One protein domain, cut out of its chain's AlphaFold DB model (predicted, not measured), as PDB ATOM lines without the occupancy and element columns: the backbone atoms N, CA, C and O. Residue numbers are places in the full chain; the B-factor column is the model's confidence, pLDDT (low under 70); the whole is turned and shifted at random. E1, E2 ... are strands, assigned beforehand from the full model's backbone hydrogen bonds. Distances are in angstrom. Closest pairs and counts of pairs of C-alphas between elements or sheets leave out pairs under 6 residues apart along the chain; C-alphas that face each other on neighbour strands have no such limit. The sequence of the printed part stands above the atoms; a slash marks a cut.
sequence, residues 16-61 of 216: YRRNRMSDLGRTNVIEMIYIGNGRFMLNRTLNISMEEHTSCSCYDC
ATOM      1  N   TYR A  16      27.457  57.389 -38.564       55.34
ATOM      2  CA  TYR A  16      27.716  56.906 -37.200       55.34
ATOM      3  C   TYR A  16      26.530  57.076 -36.234       55.34
ATOM      4  O   TYR A  16      26.661  56.778 -35.043       55.34
ATOM      5  N   ARG A  17      25.376  57.538 -36.735       48.53
ATOM      6  CA  ARG A  17      24.144  57.685 -35.956       48.53
ATOM      7  C   ARG A  17      23.215  56.503 -36.148       48.53
ATOM      8  O   ARG A  17      22.956  56.079 -37.275       48.53
ATOM      9  N   ARG A  18      22.642  56.014 -35.051       59.16
ATOM     10  CA  ARG A  18      21.629  54.950 -35.073       59.16
ATOM     11  C   ARG A  18      20.385  55.353 -34.311       59.16
ATOM     12  O   ARG A  18      20.473  56.076 -33.328       59.16
ATOM     13  N   ASN A  19      19.231  54.858 -34.754       55.25
ATOM     14  CA  ASN A  19      17.998  55.010 -33.995       55.25
ATOM     15  C   ASN A  19      18.043  54.114 -32.767       55.25
ATOM     16  O   ASN A  19      18.295  52.913 -32.870       55.25
ATOM     17  N   ARG A  20      17.728  54.696 -31.620       57.81
ATOM     18  CA  ARG A  20      17.415  53.957 -30.407       57.81
ATOM     19  C   ARG A  20      15.942  54.124 -30.089       57.81
ATOM     20  O   ARG A  20      15.433  55.245 -30.086       57.81
ATOM     21  N   MET A  21      15.300  52.991 -29.821       56.06
ATOM     22  CA  MET A  21      13.967  52.944 -29.238       56.06
ATOM     23  C   MET A  21      14.049  53.288 -27.760       56.06
ATOM     24  O   MET A  21      14.946  52.794 -27.069       56.06
ATOM     25  N   SER A  22      13.087  54.061 -27.275       53.78
ATOM     26  CA  SER A  22      12.915  54.299 -25.846       53.78
ATOM     27  C   SER A  22      11.534  53.799 -25.408       53.78
ATOM     28  O   SER A  22      10.538  54.163 -26.024       53.78
ATOM     29  N   ASP A  23      11.542  52.993 -24.340       54.38
ATOM     30  CA  ASP A  23      10.431  52.411 -23.561       54.38
ATOM     31  C   ASP A  23       9.729  51.110 -24.011       54.38
ATOM     32  O   ASP A  23       9.379  50.888 -25.167       54.38
ATOM     33  N   LEU A  24       9.490  50.240 -23.014       57.12
ATOM     34  CA  LEU A  24       8.566  49.100 -23.074       57.12
ATOM     35  C   LEU A  24       7.231  49.513 -22.435       57.12
ATOM     36  O   LEU A  24       7.135  49.623 -21.211       57.12
ATOM     37  N   GLY A  25       6.191  49.678 -23.249       58.22
ATOM     38  CA  GLY A  25       4.821  49.860 -22.772       58.22
ATOM     39  C   GLY A  25       4.171  48.521 -22.404       58.22
ATOM     40  O   GLY A  25       4.395  47.488 -23.036       58.22
ATOM     41  N   ARG A  26       3.334  48.494 -21.364       60.03
ATOM     42  CA  ARG A  26       2.431  47.356 -21.114       60.03
ATOM     43  C   ARG A  26       1.047  47.724 -21.622       60.03
ATOM     44  O   ARG A  26       0.477  48.708 -21.160       60.03
ATOM     45  N   THR A  27       0.505  46.925 -22.532       67.00
ATOM     46  CA  THR A  27      -0.843  47.110 -23.070       67.00
ATOM     47  C   THR A  27      -1.724  45.918 -22.705       67.00
ATOM     48  O   THR A  27      -1.264  44.787 -22.536       67.00
ATOM     49  N   ASN A  28      -3.019  46.178 -22.536       74.44
ATOM     50  CA  ASN A  28      -3.995  45.138 -22.231       74.44
ATOM     51  C   ASN A  28      -4.640  44.683 -23.536       74.44
ATOM     52  O   ASN A  28      -5.289  45.474 -24.221       74.44
ATOM     53  N   VAL A  29      -4.477  43.408 -23.867       82.12
ATOM     54  CA  VAL A  29      -5.124  42.777 -25.017       82.12
ATOM     55  C   VAL A  29      -6.260  41.909 -24.503       82.12
ATOM     56  O   VAL A  29      -6.080  41.086 -23.609       82.12
ATOM     57  N   ILE A  30      -7.456  42.108 -25.045       83.94
ATOM     58  CA  ILE A  30      -8.647  41.364 -24.640       83.94
ATOM     59  C   ILE A  30      -8.847  40.201 -25.611       83.94
ATOM     60  O   ILE A  30      -9.017  40.411 -26.810       83.94
ATOM     61  N   GLU A  31      -8.853  38.977 -25.088       83.19
ATOM     62  CA  GLU A  31      -9.223  37.791 -25.853       83.19
ATOM     63  C   GLU A  31     -10.743  37.616 -25.831       83.19
ATOM     64  O   GLU A  31     -11.363  37.509 -24.768       83.19
ATOM     65  N   MET A  32     -11.339  37.566 -27.020       83.88
ATOM     66  CA  MET A  32     -12.768  37.343 -27.214       83.88
ATOM     67  C   MET A  32     -12.996  35.993 -27.901       83.88
ATOM     68  O   MET A  32     -12.356  35.697 -28.909       83.88
ATOM     69  N   ILE A  33     -13.929  35.194 -27.383       90.31
ATOM     70  CA  ILE A  33     -14.362  33.924 -27.977       90.31
ATOM     71  C   ILE A  33     -15.715  34.124 -28.654       90.31
ATOM     72  O   ILE A  33     -16.633  34.704 -28.075       90.31
ATOM     73  N   TYR A  34     -15.863  33.613 -29.872       90.00
ATOM     74  CA  TYR A  34     -17.147  33.593 -30.567       90.00
ATOM     75  C   TYR A  34     -18.070  32.509 -29.989       90.00
ATOM     76  O   TYR A  34     -17.687  31.342 -29.932       90.00
ATOM     77  N   ILE A  35     -19.290  32.884 -29.596       94.50
ATOM     78  CA  ILE A  35     -20.276  31.972 -28.977       94.50
ATOM     79  C   ILE A  35     -21.508  31.711 -29.862       94.50
ATOM     80  O   ILE A  35     -22.485  31.120 -29.408       94.50
ATOM     81  N   GLY A  36     -21.486  32.144 -31.128       89.06
ATOM     82  CA  GLY A  36     -22.604  31.980 -32.064       89.06
ATOM     83  C   GLY A  36     -23.580  33.163 -32.094       89.06
ATOM     84  O   GLY A  36     -23.553  34.047 -31.238       89.06
ATOM     85  N   ASN A  37     -24.460  33.188 -33.103       90.69
ATOM     86  CA  ASN A  37     -25.471  34.235 -33.328       90.69
ATOM     87  C   ASN A  37     -24.904  35.668 -33.338       90.69
ATOM     88  O   ASN A  37     -25.526  36.584 -32.802       90.69
ATOM     89  N   GLY A  38     -23.704  35.860 -33.894       88.69
ATOM     90  CA  GLY A  38     -23.064  37.179 -33.949       88.69
ATOM     91  C   GLY A  38     -22.590  37.711 -32.591       88.69
ATOM     92  O   GLY A  38     -22.320  38.902 -32.472       88.69
ATOM     93  N   ARG A  39     -22.502  36.856 -31.562       85.44
ATOM     94  CA  ARG A  39     -22.087  37.245 -30.209       85.44
ATOM     95  C   ARG A  39     -20.686  36.748 -29.874       85.44
ATOM     96  O   ARG A  39     -20.279  35.654 -30.266       85.44
ATOM     97  N   PHE A  40     -19.986  37.556 -29.086       91.62
ATOM     98  CA  PHE A  40     -18.656  37.278 -28.561       91.62
ATOM     99  C   PHE A  40     -18.687  37.372 -27.036       91.62
ATOM    100  O   PHE A  40     -19.407  38.196 -26.474       91.62
ATOM    101  N   MET A  41     -17.912  36.524 -26.374       84.56
ATOM    102  CA  MET A  41     -17.723  36.523 -24.928       84.56
ATOM    103  C   MET A  41     -16.273  36.881 -24.620       84.56
ATOM    104  O   MET A  41     -15.353  36.357 -25.249       84.56
ATOM    105  N   LEU A  42     -16.062  37.769 -23.650       90.19
ATOM    106  CA  LEU A  42     -14.729  38.075 -23.146       90.19
ATOM    107  C   LEU A  42     -14.206  36.856 -22.379       90.19
ATOM    108  O   LEU A  42     -14.800  36.459 -21.382       90.19
ATOM    109  N   ASN A  43     -13.125  36.248 -22.867       86.31
ATOM    110  CA  ASN A  43     -12.535  35.059 -22.250       86.31
ATOM    111  C   ASN A  43     -11.535  35.448 -21.164       86.31
ATOM    112  O   ASN A  43     -11.628  35.012 -20.020       86.31
ATOM    113  N   ARG A  44     -10.571  36.301 -21.528       82.19
ATOM    114  CA  ARG A  44      -9.530  36.789 -20.620       82.19
ATOM    115  C   ARG A  44      -8.923  38.090 -21.125       82.19
ATOM    116  O   ARG A  44      -8.830  38.319 -22.328       82.19
ATOM    117  N   THR A  45      -8.456  38.914 -20.197       84.81
ATOM    118  CA  THR A  45      -7.616  40.075 -20.498       84.81
ATOM    119  C   THR A  45      -6.167  39.691 -20.239       84.81
ATOM    120  O   THR A  45      -5.813  39.278 -19.136       84.81
ATOM    121  N   LEU A  46      -5.338  39.781 -21.273       83.31
ATOM    122  CA  LEU A  46      -3.917  39.483 -21.228       83.31
ATOM    123  C   LEU A  46      -3.139  40.793 -21.137       83.31
ATOM    124  O   LEU A  46      -3.281  41.668 -21.989       83.31
ATOM    125  N   ASN A  47      -2.277  40.910 -20.130       77.19
ATOM    126  CA  ASN A  47      -1.303  41.993 -20.066       77.19
ATOM    127  C   ASN A  47      -0.127  41.597 -20.955       77.19
ATOM    128  O   ASN A  47       0.672  40.737 -20.578       77.19
ATOM    129  N   ILE A  48      -0.033  42.193 -22.138       74.75
ATOM    130  CA  ILE A  48       1.052  41.923 -23.076       74.75
ATOM    131  C   ILE A  48       1.998  43.121 -23.035       74.75
ATOM    132  O   ILE A  48       1.590  44.274 -23.155       74.75
ATOM    133  N   SER A  49       3.286  42.865 -22.814       65.62
ATOM    134  CA  SER A  49       4.304  43.891 -23.029       65.62
ATOM    135  C   SER A  49       4.477  44.063 -24.531       65.62
ATOM    136  O   SER A  49       4.995  43.162 -25.193       65.62
ATOM    137  N   MET A  50       4.021  45.190 -25.062       60.88
ATOM    138  CA  MET A  50       4.309  45.585 -26.433       60.88
ATOM    139  C   MET A  50       5.442  46.603 -26.401       60.88
ATOM    140  O   MET A  50       5.414  47.547 -25.617       60.88
ATOM    141  N   GLU A  51       6.449  46.429 -27.251       62.47
ATOM    142  CA  GLU A  51       7.426  47.495 -27.474       62.47
ATOM    143  C   GLU A  51       6.672  48.687 -28.089       62.47
ATOM    144  O   GLU A  51       6.139  48.596 -29.194       62.47
ATOM    145  N   GLU A  52       6.533  49.779 -27.331       59.59
ATOM    146  CA  GLU A  52       5.801  50.972 -27.759       59.59
ATOM    147  C   GLU A  52       6.814  52.011 -28.227       59.59
ATOM    148  O   GLU A  52       7.595  52.545 -27.446       59.59
ATOM    149  N   HIS A  53       6.818  52.296 -29.526       61.03
ATOM    150  CA  HIS A  53       7.779  53.216 -30.125       61.03
ATOM    151  C   HIS A  53       7.290  54.660 -29.935       61.03
ATOM    152  O   HIS A  53       6.824  55.301 -30.877       61.03
ATOM    153  N   THR A  54       7.347  55.169 -28.702       56.12
ATOM    154  CA  THR A  54       6.879  56.534 -28.387       56.12
ATOM    155  C   THR A  54       7.790  57.608 -28.986       56.12
ATOM    156  O   THR A  54       7.336  58.699 -29.336       56.12
ATOM    157  N   SER A  55       9.080  57.298 -29.142       57.06
ATOM    158  CA  SER A  55      10.067  58.171 -29.770       57.06
ATOM    159  C   SER A  55      11.258  57.384 -30.324       57.06
ATOM    160  O   SER A  55      11.660  56.353 -29.783       57.06
ATOM    161  N   CYS A  56      11.843  57.908 -31.401       62.50
ATOM    162  CA  CYS A  56      13.106  57.441 -31.963       62.50
ATOM    163  C   CYS A  56      14.119  58.582 -31.870       62.50
ATOM    164  O   CYS A  56      13.851  59.685 -32.349       62.50
ATOM    165  N   SER A  57      15.288  58.323 -31.289       66.19
ATOM    166  CA  SER A  57      16.393  59.287 -31.272       66.19
ATOM    167  C   SER A  57      17.620  58.707 -31.957       66.19
ATOM    168  O   SER A  57      17.978  57.556 -31.702       66.19
ATOM    169  N   CYS A  58      18.296  59.517 -32.770       67.00
ATOM    170  CA  CYS A  58      19.618  59.187 -33.277       67.00
ATOM    171  C   CYS A  58      20.655  59.379 -32.164       67.00
ATOM    172  O   CYS A  58      20.758  60.476 -31.617       67.00
ATOM    173  N   TYR A  59      21.434  58.350 -31.851       70.19
ATOM    174  CA  TYR A  59      22.568  58.456 -30.935       70.19
ATOM    175  C   TYR A  59      23.871  58.124 -31.669       70.19
ATOM    176  O   TYR A  59      23.884  57.331 -32.613       70.19
ATOM    177  N   ASP A  60      24.946  58.787 -31.251       75.19
ATOM    178  CA  ASP A  60      26.279  58.650 -31.828       75.19
ATOM    179  C   ASP A  60      27.019  57.500 -31.138       75.19
ATOM    180  O   ASP A  60      27.193  57.514 -29.920       75.19
ATOM    181  N   CYS A  61      27.515  56.529 -31.910       76.25
ATOM    182  CA  CYS A  61      28.355  55.446 -31.377       76.25
ATOM    183  C   CYS A  61      29.794  55.882 -31.021       76.25
ATOM    184  O   CYS A  61      30.643  55.051 -30.695       76.25
TER     185      CYS A  61
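AT A GLANCE: This is residues 16 to 61 of the 216 residues of an uncharacterized protein of Dictyocaulus viviparus (UniProt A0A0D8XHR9). The model is one long, thin double-stranded ribbon: the hairpin of E2 and E3 makes most of its length, and the short pair E1 and E4 carries the ribbon on to the two printed ends. The chain runs out along E1 and E2, turns at residues 37 and 38, and comes back along E3 and E4. The printed part has 46 residues with four named strands, in the order E1, E2, E3, E4, in two antiparallel sheets of two, E2 - E3 and E1 - E4; the class is all strand. It is extended, with a radius of gyration of the C-alphas of 18.2 A, and a rod spanning 58 by 17 by 11 A.

HOW THE PARTS SIT: E2, residues 24 to 36, and E3, residues 39 to 51, form a hairpin, antiparallel at 162 degrees between their directions. C-alphas 30 and 45 face each other at 4.5 A; N 31 and O 44, 2.8 A, are within hydrogen-bond range. E3 bends by 67 degrees at residue 44. E1, residues 17 to 21, runs on into E2 across a break of 2 residues, at 50 degrees. E1 and E4, residues 56 to 60, are antiparallel at 140 degrees, with N 20 and O 57 within hydrogen-bond range at 2.9 A. E1 and E3 are apart, and so are E2 and E4.

IN THESE COORDINATES: E2 is 36.7 A long from first to last C-alpha, beginning at (8.566, 49.100, -23.074), and E3 is 31.4 A long. E1 begins with C-alpha 17 at (24.144, 57.685, -35.956) and is 13.1 A long. E4, 13.2 A long, ends with C-alpha 60 at (26.279, 58.650, -31.828).

THE WHOLE: The two C-alphas farthest apart are those of Tyr 16 and Asn 37, 57.9 A. The first and last printed C-alphas, Tyr 16 and Cys 61, are 6.0 A apart. The printed part has no cut, and its three links are tight. The mean pLDDT of the printed part is 72.0; residues 16 to 27 and 49 to 58 are under 70.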